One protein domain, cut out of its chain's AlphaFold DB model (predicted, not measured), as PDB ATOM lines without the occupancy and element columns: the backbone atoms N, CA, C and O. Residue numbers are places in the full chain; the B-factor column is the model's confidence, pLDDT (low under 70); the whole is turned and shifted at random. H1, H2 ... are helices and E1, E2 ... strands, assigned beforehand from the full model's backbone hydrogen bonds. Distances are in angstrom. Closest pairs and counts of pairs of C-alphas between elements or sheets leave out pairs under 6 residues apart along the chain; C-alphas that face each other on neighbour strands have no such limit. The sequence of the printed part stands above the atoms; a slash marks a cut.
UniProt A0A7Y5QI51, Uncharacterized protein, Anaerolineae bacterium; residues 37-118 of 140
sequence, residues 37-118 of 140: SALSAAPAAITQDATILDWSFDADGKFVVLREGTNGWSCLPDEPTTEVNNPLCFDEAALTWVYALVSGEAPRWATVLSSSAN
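Overview. This is residues 37 to 118 of the 140 residues of an uncharacterized protein of Anaerolineae bacterium (UniProt A0A7Y5QI51). What is the main picture? A small, strongly twisted sheet of four strands has helix H2 packed beside its E3 and E4 part, and H3 folds back along H2 as a helical hairpin, away from the sheet. The short H1 lies by the sheet near E3, and a long loop, residues 77 to 87, joins E3 to E4. What are the parts and the size? The printed part has 82 residues, with three named helices and four named strands in the order H1 E1 E2 E3 E4 H2 H3; the sheet runs E2 E1 E3 E4, mixed, and the class is mixed, helices and strands. The whole is compact, with a radius of gyration of the C-alphas of 13.0 A and spans of 32 by 29 by 25 A.

Along the chain. Where are the strands? E1 is residues 51 to 57, 15.1 A long, from C-alpha 51 at (102.686, 196.350, 117.587). E2 is residues 63 to 67, 11.5 A; E3 is residues 73 to 76, 10.3 A; E4 is residues 88 to 91, 10.4 A. Where are the helices? H2 is residues 92 to 102, 15.4 A, and H3 is residues 109 to 118, 15.0 A, ending with C-alpha 118 at (107.311, 210.507, 102.380). H1 is residues 44 to 47, 4.9 A, from C-alpha 44 at (94.895, 192.271, 108.452).

Arrangement. How do the strands pair? E1 is parallel to E3 at 43 degrees, with N 51 and O 73 at 2.9 A, within hydrogen-bond range. E1 and E2 form an antiparallel hairpin, with N 54 and O 64 at 2.8 A, and E3 and E4 another, with N 90 and O 74 at 2.8 A. The sheet is only just strongly twisted, its C-alphas lying up to 4.5 A off the best plane. What is on the sheet? With H2 it makes two layers, a helix on one face of a sheet; H2 has a height over the sheet of 7.6 A and lies over none of the strands, and its closest C-alphas to E3 are Glu 92 and Trp 73, 6.3 A apart. H1 only grazes the sheet, with residues 46 to 47. Where is H3? It touches H2 at a shallow tilt of 13 degrees, opposite ways, the closest C-alphas being those of Ala 93 and Val 112, 6.3 A; H3 is not on the sheet. Are the helix backbones complete? In H2 and H3 every O i to N i+4 pair is within hydrogen-bond range; H1 is too short for such a pair.

Size, cuts and confidence. How far does it reach? The two C-alphas farthest apart, those of Glu 83 and Ala 117, are 36.6 A apart. Is it continuous and confident? The printed part has no cut, and the link from E3 to E4, 11 residues, is long. Mean pLDDT of the printed part is 88.7, and residues 110 to 118 are under 70.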
ATOM      1  N   SER A  37      90.586 192.613 120.034       96.19
ATOM      2  CA  SER A  37      89.993 193.943 119.860       96.19
ATOM      3  C   SER A  37      90.892 194.850 119.009       96.19
ATOM      4  O   SER A  37      90.435 195.397 118.003       96.19
ATOM      5  N   ALA A  38      92.188 194.940 119.324       97.19
ATOM      6  CA  ALA A  38      93.143 195.758 118.573       97.19
ATOM      7  C   ALA A  38      93.312 195.298 117.113       97.19
ATOM      8  O   ALA A  38      93.475 196.119 116.213       97.19
ATOM      9  N   LEU A  39      93.217 193.991 116.841       96.88
ATOM     10  CA  LEU A  39      93.265 193.447 115.480       96.88
ATOM     11  C   LEU A  39      92.076 193.882 114.611       96.88
ATOM     12  O   LEU A  39      92.197 193.863 113.385       96.88
ATOM     13  N   SER A  40      90.957 194.289 115.219       96.50
ATOM     14  CA  SER A  40      89.775 194.780 114.500       96.50
ATOM     15  C   SER A  40      89.859 196.257 114.087       96.50
ATOM     16  O   SER A  40      89.048 196.703 113.276       96.50
ATOM     17  N   ALA A  41      90.864 196.998 114.572       95.88
ATOM     18  CA  ALA A  41      91.058 198.421 114.277       95.88
ATOM     19  C   ALA A  41      91.399 198.722 112.806       95.88
ATOM     20  O   ALA A  41      91.147 199.823 112.317       95.88
ATOM     21  N   ALA A  42      91.997 197.767 112.086       94.62
ATOM     22  CA  ALA A  42      92.398 197.937 110.692       94.62
ATOM     23  C   ALA A  42      92.428 196.587 109.942       94.62
ATOM     24  O   ALA A  42      92.342 195.525 110.563       94.62
ATOM     25  N   PRO A  43      92.544 196.581 108.598       96.06
ATOM     26  CA  PRO A  43      92.671 195.344 107.831       96.06
ATOM     27  C   PRO A  43      93.897 194.522 108.249       96.06
ATOM     28  O   PRO A  43      94.929 195.080 108.623       96.06
ATOM     29  N   ALA A  44      93.826 193.201 108.068       96.00
ATOM     30  CA  ALA A  44      94.895 192.271 108.452       96.00
ATOM     31  C   ALA A  44      96.275 192.620 107.863       96.00
ATOM     32  O   ALA A  44      97.287 192.392 108.514       96.00
ATOM     33  N   ALA A  45      96.320 193.231 106.673       95.44
ATOM     34  CA  ALA A  45      97.561 193.698 106.047       95.44
ATOM     35  C   ALA A  45      98.333 194.737 106.889       95.44
ATOM     36  O   ALA A  45      99.523 194.933 106.672       95.44
ATOM     37  N   ILE A  46      97.655 195.409 107.825       95.06
ATOM     38  CA  ILE A  46      98.256 196.322 108.801       95.06
ATOM     39  C   ILE A  46      98.369 195.620 110.156       95.06
ATOM     40  O   ILE A  46      99.446 195.582 110.742       95.06
ATOM     41  N   THR A  47      97.280 195.040 110.663       96.88
ATOM     42  CA  THR A  47      97.215 194.589 112.063       96.88
ATOM     43  C   THR A  47      97.976 193.298 112.352       96.88
ATOM     44  O   THR A  47      98.334 193.058 113.505       96.88
ATOM     45  N   GLN A  48      98.265 192.467 111.345       96.56
ATOM     46  CA  GLN A  48      98.984 191.203 111.539       96.56
ATOM     47  C   GLN A  48     100.401 191.420 112.084       96.56
ATOM     48  O   GLN A  48     100.785 190.748 113.038       96.56
ATOM     49  N   ASP A  49     101.121 192.394 111.523       97.12
ATOM     50  CA  ASP A  49     102.512 192.702 111.872       97.12
ATOM     51  C   ASP A  49     102.647 193.990 112.704       97.12
ATOM     52  O   ASP A  49     103.762 194.466 112.921       97.12
ATOM     53  N   ALA A  50     101.528 194.562 113.160       97.75
ATOM     54  CA  ALA A  50     101.504 195.746 114.015       97.75
ATOM     55  C   ALA A  50     101.831 195.411 115.475       97.75
ATOM     56  O   ALA A  50     101.439 194.355 115.998       97.75
ATOM     57  N   THR A  51     102.486 196.363 116.139       98.31
ATOM     58  CA  THR A  51     102.686 196.350 117.587       98.31
ATOM     59  C   THR A  51     101.341 196.585 118.262       98.31
ATOM     60  O   THR A  51     100.620 197.517 117.920       98.31
ATOM     61  N   ILE A  52     100.975 195.742 119.220       97.88
ATOM     62  CA  ILE A  52      99.737 195.893 119.983       97.88
ATOM     63  C   ILE A  52     100.070 196.501 121.337       97.88
ATOM     64  O   ILE A  52     100.879 195.954 122.087       97.88
ATOM     65  N   LEU A  53      99.436 197.629 121.627       97.19
ATOM     66  CA  LEU A  53      99.633 198.430 122.828       97.19
ATOM     67  C   LEU A  53      98.381 198.364 123.710       97.19
ATOM     68  O   LEU A  53      97.279 198.198 123.203       97.19
ATOM     69  N   ASP A  54      98.541 198.504 125.020       95.12
ATOM     70  CA  ASP A  54      97.447 198.662 125.982       95.12
ATOM     71  C   ASP A  54      97.262 200.139 126.355       95.12
ATOM     72  O   ASP A  54      98.208 200.917 126.292       95.12
ATOM     73  N   TRP A  55      96.073 200.521 126.826       92.62
ATOM     74  CA  TRP A  55      95.813 201.877 127.342       92.62
ATOM     75  C   TRP A  55      96.508 202.167 128.685       92.62
ATOM     76  O   TRP A  55      96.539 203.310 129.139       92.62
ATOM     77  N   SER A  56      97.079 201.141 129.320       92.56
ATOM     78  CA  SER A  56      97.909 201.261 130.518       92.56
ATOM     79  C   SER A  56      99.292 201.819 130.176       92.56
ATOM     80  O   SER A  56      99.871 201.456 129.152       92.56
ATOM     81  N   PHE A  57      99.858 202.627 131.074       93.69
ATOM     82  CA  PHE A  57     101.229 203.124 130.949       93.69
ATOM     83  C   PHE A  57     102.209 202.316 131.800       93.69
ATOM     84  O   PHE A  57     101.892 201.918 132.923       93.69
ATOM     85  N   ASP A  58     103.405 202.089 131.266       93.25
ATOM     86  CA  ASP A  58     104.540 201.545 132.001       93.25
ATOM     87  C   ASP A  58     105.203 202.610 132.899       93.25
ATOM     88  O   ASP A  58     104.768 203.763 132.987       93.25
ATOM     89  N   ALA A  59     106.272 202.221 133.599       93.62
ATOM     90  CA  ALA A  59     107.004 203.115 134.495       93.62
ATOM     91  C   ALA A  59     107.716 204.274 133.768       93.62
ATOM     92  O   ALA A  59     108.028 205.282 134.403       93.62
ATOM     93  N   ASP A  60     107.954 204.139 132.462       90.81
ATOM     94  CA  ASP A  60     108.579 205.153 131.611       90.81
ATOM     95  C   ASP A  60     107.533 206.075 130.952       90.81
ATOM     96  O   ASP A  60     107.889 206.977 130.190       90.81
ATOM     97  N   GLY A  61     106.241 205.872 131.243       91.44
ATOM     98  CA  GLY A  61     105.142 206.647 130.671       91.44
ATOM     99  C   GLY A  61     104.817 206.273 129.224       91.44
ATOM    100  O   GLY A  61     104.207 207.070 128.511       91.44
ATOM    101  N   LYS A  62     105.216 205.080 128.768       93.00
ATOM    102  CA  LYS A  62     104.852 204.538 127.453       93.00
ATOM    103  C   LYS A  62     103.688 203.571 127.575       93.00
ATOM    104  O   LYS A  62     103.461 203.006 128.638       93.00
ATOM    105  N   PHE A  63     102.945 203.369 126.492       94.94
ATOM    106  CA  PHE A  63     101.903 202.348 126.490       94.94
ATOM    107  C   PHE A  63     102.525 200.968 126.702       94.94
ATOM    108  O   PHE A  63     103.540 200.638 126.085       94.94
ATOM    109  N   VAL A  64     101.903 200.154 127.553       95.88
ATOM    110  CA  VAL A  64     102.343 198.776 127.787       95.88
ATOM    111  C   VAL A  64     102.202 197.981 126.490       95.88
ATOM    112  O   VAL A  64     101.143 197.975 125.866       95.88
ATOM    113  N   VAL A  65     103.261 197.285 126.084       96.50
ATOM    114  CA  VAL A  65     103.248 196.450 124.878       96.50
ATOM    115  C   VAL A  65     102.646 195.080 125.199       96.50
ATOM    116  O   VAL A  65     103.161 194.353 126.046       96.50
ATOM    117  N   LEU A  66     101.570 194.713 124.499       96.00
ATOM    118  CA  LEU A  66     100.937 193.390 124.579       96.00
ATOM    119  C   LEU A  66     101.524 192.410 123.559       96.00
ATOM    120  O   LEU A  66     101.594 191.208 123.812       96.00
ATOM    121  N   ARG A  67     101.939 192.915 122.391       96.69
ATOM    122  CA  ARG A  67     102.573 192.129 121.328       96.69
ATOM    123  C   ARG A  67     103.481 193.016 120.487       96.69
ATOM    124  O   ARG A  67     103.043 194.055 120.012       96.69
ATOM    125  N   GLU A  68     104.707 192.575 120.246       97.06
ATOM    126  CA  GLU A  68     105.634 193.284 119.360       97.06
ATOM    127  C   GLU A  68     105.264 193.116 117.881       97.06
ATOM    128  O   GLU A  68     104.800 192.053 117.458       97.06
ATOM    129  N   GLY A  69     105.491 194.172 117.102       96.12
ATOM    130  CA  GLY A  69     105.285 194.224 115.656       96.12
ATOM    131  C   GLY A  69     106.556 194.596 114.891       96.12
ATOM    132  O   GLY A  69     107.610 194.848 115.470       96.12
ATOM    133  N   THR A  70     106.467 194.615 113.559       96.62
ATOM    134  CA  THR A  70     107.612 194.870 112.661       96.62
ATOM    135  C   THR A  70     107.321 195.835 111.509       96.62
ATOM    136  O   THR A  70     108.237 196.173 110.762       96.62
ATOM    137  N   ASN A  71     106.081 196.308 111.349       94.44
ATOM    138  CA  ASN A  71     105.665 197.099 110.182       94.44
ATOM    139  C   ASN A  71     105.511 198.615 110.432       94.44
ATOM    140  O   ASN A  71     105.032 199.321 109.544       94.44
ATOM    141  N   GLY A  72     105.883 199.114 111.615       94.88
ATOM    142  CA  GLY A  72     105.785 200.538 111.972       94.88
ATOM    143  C   GLY A  72     104.370 201.016 112.330       94.88
ATOM    144  O   GLY A  72     104.148 202.210 112.521       94.88
ATOM    145  N   TRP A  73     103.400 200.106 112.429       97.19
ATOM    146  CA  TRP A  73     102.063 200.418 112.926       97.19
ATOM    147  C   TRP A  73     101.898 199.946 114.360       97.19
ATOM    148  O   TRP A  73     102.375 198.873 114.734       97.19
ATOM    149  N   SER A  74     101.156 200.730 115.133       97.88
ATOM    150  CA  SER A  74     100.783 200.399 116.500       97.88
ATOM    151  C   SER A  74      99.277 200.480 116.669       97.88
ATOM    152  O   SER A  74      98.675 201.496 116.331       97.88
ATOM    153  N   CYS A  75      98.663 199.434 117.208       97.94
ATOM    154  CA  CYS A  75      97.220 199.359 117.403       97.94
ATOM    155  C   CYS A  75      96.878 199.211 118.883       97.94
ATOM    156  O   CYS A  75      97.541 198.472 119.609       97.94
ATOM    157  N   LEU A  76      95.842 199.922 119.316       96.69
ATOM    158  CA  LEU A  76      95.293 199.867 120.663       96.69
ATOM    159  C   LEU A  76      93.921 199.180 120.631       96.69
ATOM    160  O   LEU A  76      93.177 199.343 119.655       96.69
ATOM    161  N   PRO A  77      93.578 198.415 121.682       96.56
ATOM    162  CA  PRO A  77      92.247 197.859 121.841       96.56
ATOM    163  C   PRO A  77      91.220 198.974 122.016       96.56
ATOM    164  O   PRO A  77      91.551 200.151 122.174       96.56
ATOM    165  N   ASP A  78      89.960 198.574 122.040       94.81
ATOM    166  CA  ASP A  78      88.883 199.435 122.493       94.81
ATOM    167  C   ASP A  78      89.166 200.018 123.887       94.81
ATOM    168  O   ASP A  78      89.753 199.359 124.755       94.81
ATOM    169  N   GLU A  79      88.779 201.275 124.083       86.81
ATOM    170  CA  GLU A  79      88.990 201.969 125.347       86.81
ATOM    171  C   GLU A  79      87.839 201.609 126.305       86.81
ATOM    172  O   GLU A  79      86.675 201.883 126.001       86.81
ATOM    173  N   PRO A  80      88.134 200.997 127.466       78.12
ATOM    174  CA  PRO A  80      87.118 200.371 128.310       78.12
ATOM    175  C   PRO A  80      86.147 201.352 128.981       78.12
ATOM    176  O   PRO A  80      85.147 200.909 129.545       78.12
ATOM    177  N   THR A  81      86.434 202.657 128.987       81.31
ATOM    178  CA  THR A  81      85.544 203.681 129.553       81.31
ATOM    179  C   THR A  81      84.577 204.270 128.528       81.31
ATOM    180  O   THR A  81      83.673 205.019 128.908       81.31
ATOM    181  N   THR A  82      84.714 203.917 127.247       81.19
ATOM    182  CA  THR A  82      83.784 204.337 126.199       81.19
ATOM    183  C   THR A  82      82.672 203.313 125.966       81.19
ATOM    184  O   THR A  82      82.892 202.112 125.914       81.19
ATOM    185  N   GLU A  83      81.442 203.800 125.780       84.69
ATOM    186  CA  GLU A  83      80.282 202.967 125.402       84.69
ATOM    187  C   GLU A  83      80.350 202.488 123.936       84.69
ATOM    188  O   GLU A  83      79.541 201.675 123.487       84.69
ATOM    189  N   VAL A  84      81.271 203.055 123.153       86.88
ATOM    190  CA  VAL A  84      81.392 202.830 121.714       86.88
ATOM    191  C   VAL A  84      82.673 202.063 121.448       86.88
ATOM    192  O   VAL A  84      83.747 202.610 121.648       86.88
ATOM    193  N   ASN A  85      82.535 200.858 120.891       89.06
ATOM    194  CA  ASN A  85      83.672 200.049 120.466       89.06
ATOM    195  C   ASN A  85      84.454 200.756 119.343       89.06
ATOM    196  O   ASN A  85      83.986 200.815 118.200       89.06
ATOM    197  N   ASN A  86      85.618 201.304 119.677       91.31
ATOM    198  CA  ASN A  86      86.450 202.120 118.804       91.31
ATOM    199  C   ASN A  86      87.947 201.797 118.989       91.31
ATOM    200  O   ASN A  86      88.698 202.609 119.537       91.31
ATOM    201  N   PRO A  87      88.405 200.627 118.513       95.56
ATOM    202  CA  PRO A  87      89.817 200.280 118.511       95.56
ATOM    203  C   PRO A  87      90.540 201.090 117.422       95.56
ATOM    204  O   PRO A  87      89.984 201.382 116.359       95.56
ATOM    205  N   LEU A  88      91.787 201.483 117.684       95.25
ATOM    206  CA  LEU A  88      92.511 202.472 116.877       95.25
ATOM    207  C   LEU A  88      93.885 201.944 116.463       95.25
ATOM    208  O   LEU A  88      94.575 201.321 117.262       95.25
ATOM    209  N   CYS A  89      94.317 202.254 115.242       97.00
ATOM    210  CA  CYS A  89      95.701 202.058 114.808       97.00
ATOM    211  C   CYS A  89      96.335 203.394 114.431       97.00
ATOM    212  O   CYS A  89      95.716 204.244 113.788       97.00
ATOM    213  N   PHE A  90      97.604 203.536 114.784       96.06
ATOM    214  CA  PHE A  90      98.430 204.698 114.523       96.06
ATOM    215  C   PHE A  90      99.679 204.266 113.756       96.06
ATOM    216  O   PHE A  90     100.304 203.260 114.091       96.06
ATOM    217  N   ASP A  91     100.051 205.034 112.736       94.69
ATOM    218  CA  ASP A  91     101.400 204.959 112.176       94.69
ATOM    219  C   ASP A  91     102.417 205.606 113.139       94.69
ATOM    220  O   ASP A  91     102.046 206.238 114.132       94.69
ATOM    221  N   GLU A  92     103.712 205.464 112.857       91.81
ATOM    222  CA  GLU A  92     104.783 205.999 113.713       91.81
ATOM    223  C   GLU A  92     104.644 207.507 113.998       91.81
ATOM    224  O   GLU A  92     104.892 207.976 115.118       91.81
ATOM    225  N   ALA A  93     104.237 208.286 112.992       90.44
ATOM    226  CA  ALA A  93     104.109 209.732 113.119       90.44
ATOM    227  C   ALA A  93     102.904 210.096 113.993       90.44
ATOM    228  O   ALA A  93     103.026 210.934 114.890       90.44
ATOM    229  N   ALA A  94     101.764 209.442 113.775       91.31
ATOM    230  CA  ALA A  94     100.559 209.611 114.570       91.31
ATOM    231  C   ALA A  94     100.776 209.154 116.018       91.31
ATOM    232  O   ALA A  94     100.388 209.862 116.944       91.31
ATOM    233  N   LEU A  95     101.470 208.037 116.243       93.19
ATOM    234  CA  LEU A  95     101.761 207.554 117.592       93.19
ATOM    235  C   LEU A  95     102.663 208.528 118.362       93.19
ATOM    236  O   LEU A  95     102.435 208.783 119.542       93.19
ATOM    237  N   THR A  96     103.642 209.139 117.689       91.69
ATOM    238  CA  THR A  96     104.476 210.198 118.286       91.69
ATOM    239  C   THR A  96     103.626 211.378 118.768       91.69
ATOM    240  O   THR A  96     103.893 211.963 119.816       91.69
ATOM    241  N   TRP A  97     102.581 211.727 118.017       91.50
ATOM    242  CA  TRP A  97     101.638 212.768 118.418       91.50
ATOM    243  C   TRP A  97     100.782 212.364 119.603       91.50
ATOM    244  O   TRP A  97     100.599 213.173 120.509       91.50
ATOM    245  N   VAL A  98     100.279 211.130 119.605       92.69
ATOM    246  CA  VAL A  98      99.507 210.590 120.727       92.69
ATOM    247  C   VAL A  98     100.332 210.670 122.010       92.69
ATOM    248  O   VAL A  98      99.837 211.195 123.003       92.69
ATOM    249  N   TYR A  99     101.603 210.260 121.978       92.56
ATOM    250  CA  TYR A  99     102.485 210.377 123.140       92.56
ATOM    251  C   TYR A  99     102.657 211.822 123.612       92.56
ATOM    252  O   TYR A  99     102.467 212.087 124.794       92.56
ATOM    253  N   ALA A 100     102.928 212.767 122.705       91.81
ATOM    254  CA  ALA A 100     103.043 214.177 123.079       91.81
ATOM    255  C   ALA A 100     101.767 214.686 123.771       91.81
ATOM    256  O   ALA A 100     101.841 215.297 124.834       91.81
ATOM    257  N   LEU A 101     100.592 214.379 123.214       90.75
ATOM    258  CA  LEU A 101      99.311 214.810 123.773       90.75
ATOM    259  C   LEU A 101      99.037 214.201 125.150       90.75
ATOM    260  O   LEU A 101      98.603 214.919 126.049       90.75
ATOM    261  N   VAL A 102      99.310 212.907 125.335       90.56
ATOM    262  CA  VAL A 102      99.106 212.248 126.632       90.56
ATOM    263  C   VAL A 102     100.097 212.755 127.684       90.56
ATOM    264  O   VAL A 102      99.728 212.923 128.845       90.56
ATOM    265  N   SER A 103     101.321 213.097 127.285       91.00
ATOM    266  CA  SER A 103     102.303 213.747 128.161       91.00
ATOM    267  C   SER A 103     102.011 215.234 128.424       91.00
ATOM    268  O   SER A 103     102.740 215.870 129.184       91.00
ATOM    269  N   GLY A 104     100.958 215.809 127.830       90.38
ATOM    270  CA  GLY A 104     100.620 217.232 127.961       90.38
ATOM    271  C   GLY A 104     101.567 218.169 127.201       90.38
ATOM    272  O   GLY A 104     101.597 219.374 127.457       90.38
ATOM    273  N   GLU A 105     102.345 217.632 126.266       88.38
ATOM    274  CA  GLU A 105     103.263 218.369 125.412       88.38
ATOM    275  C   GLU A 105     102.578 218.816 124.114       88.38
ATOM    276  O   GLU A 105     101.688 218.160 123.570       88.38
ATOM    277  N   ALA A 106     103.019 219.952 123.569       84.06
ATOM    278  CA  ALA A 106     102.557 220.391 122.260       84.06
ATOM    279  C   ALA A 106     103.159 219.486 121.169       84.06
ATOM    280  O   ALA A 106     104.389 219.432 121.035       84.06
ATOM    281  N   PRO A 107     102.338 218.810 120.345       78.88
ATOM    282  CA  PRO A 107     102.867 217.956 119.301       78.88
ATOM    283  C   PRO A 107     103.590 218.781 118.235       78.88
ATOM    284  O   PRO A 107     103.182 219.884 117.850       78.88
ATOM    285  N   ARG A 108     104.694 218.237 117.722       76.94
ATOM    286  CA  ARG A 108     105.483 218.919 116.695       76.94
ATOM    287  C   ARG A 108     104.820 218.736 115.331       76.94
ATOM    288  O   ARG A 108     104.949 217.690 114.696       76.94
ATOM    289  N   TRP A 109     104.181 219.798 114.841       72.50
ATOM    290  CA  TRP A 109     103.560 219.853 113.508       72.50
ATOM    291  C   TRP A 109     104.514 219.494 112.359       72.50
ATOM    292  O   TRP A 109     104.104 218.879 111.376       72.50
ATOM    293  N   ALA A 110     105.806 219.797 112.518       66.81
ATOM    294  CA  ALA A 110     106.843 219.457 111.549       66.81
ATOM    295  C   ALA A 110     106.945 217.943 111.270       66.81
ATOM    296  O   ALA A 110     107.207 217.565 110.130       66.81
ATOM    297  N   THR A 111     106.681 217.080 112.261       61.34
ATOM    298  CA  THR A 111     106.764 215.616 112.100       61.34
ATOM    299  C   THR A 111     105.660 215.074 111.178       61.34
ATOM    300  O   THR A 111     105.914 214.183 110.369       61.34
ATOM    301  N   VAL A 112     104.456 215.662 111.216       58.41
ATOM    302  CA  VAL A 112     103.334 215.295 110.320       58.41
ATOM    303  C   VAL A 112     103.548 215.815 108.901       58.41
ATOM    304  O   VAL A 112     103.212 215.143 107.927       58.41
ATOM    305  N   LEU A 113     104.170 216.985 108.745       59.53
ATOM    306  CA  LEU A 113     104.535 217.461 107.411       59.53
ATOM    307  C   LEU A 113     105.635 216.605 106.774       59.53
ATOM    308  O   LEU A 113     105.615 216.400 105.562       59.53
ATOM    309  N   SER A 114     106.565 216.063 107.569       55.84
ATOM    310  CA  SER A 114     107.575 215.135 107.053       55.84
ATOM    311  C   SER A 114     107.014 213.752 106.704       55.84
ATOM    312  O   SER A 114     107.462 213.179 105.714       55.84
ATOM    313  N   SER A 115     106.013 213.229 107.431       52.81
ATOM    314  CA  SER A 115     105.358 211.966 107.047       52.81
ATOM    315  C   SER A 115     104.534 212.127 105.763       52.81
ATOM    316  O   SER A 115     104.615 211.285 104.869       52.81
ATOM    317  N   SER A 116     103.855 213.269 105.595       53.38
ATOM    318  CA  SER A 116     103.194 213.634 104.334       53.38
ATOM    319  C   SER A 116     104.180 213.779 103.166       53.38
ATOM    320  O   SER A 116     103.815 213.478 102.029       53.38
ATOM    321  N   ALA A 117     105.428 214.184 103.422       52.09
ATOM    322  CA  ALA A 117     106.461 214.293 102.392       52.09
ATOM    323  C   ALA A 117     107.043 212.935 101.942       52.09
ATOM    324  O   ALA A 117     107.650 212.873 100.873       52.09
ATOM    325  N   ASN A 118     106.851 211.861 102.720       50.47
ATOM    326  CA  ASN A 118     107.311 210.507 102.380       50.47
ATOM    327  C   ASN A 118     106.246 209.670 101.643       50.47
ATOM    328  O   ASN A 118     106.546 208.601 101.112       50.47
TER     329      ASN A 118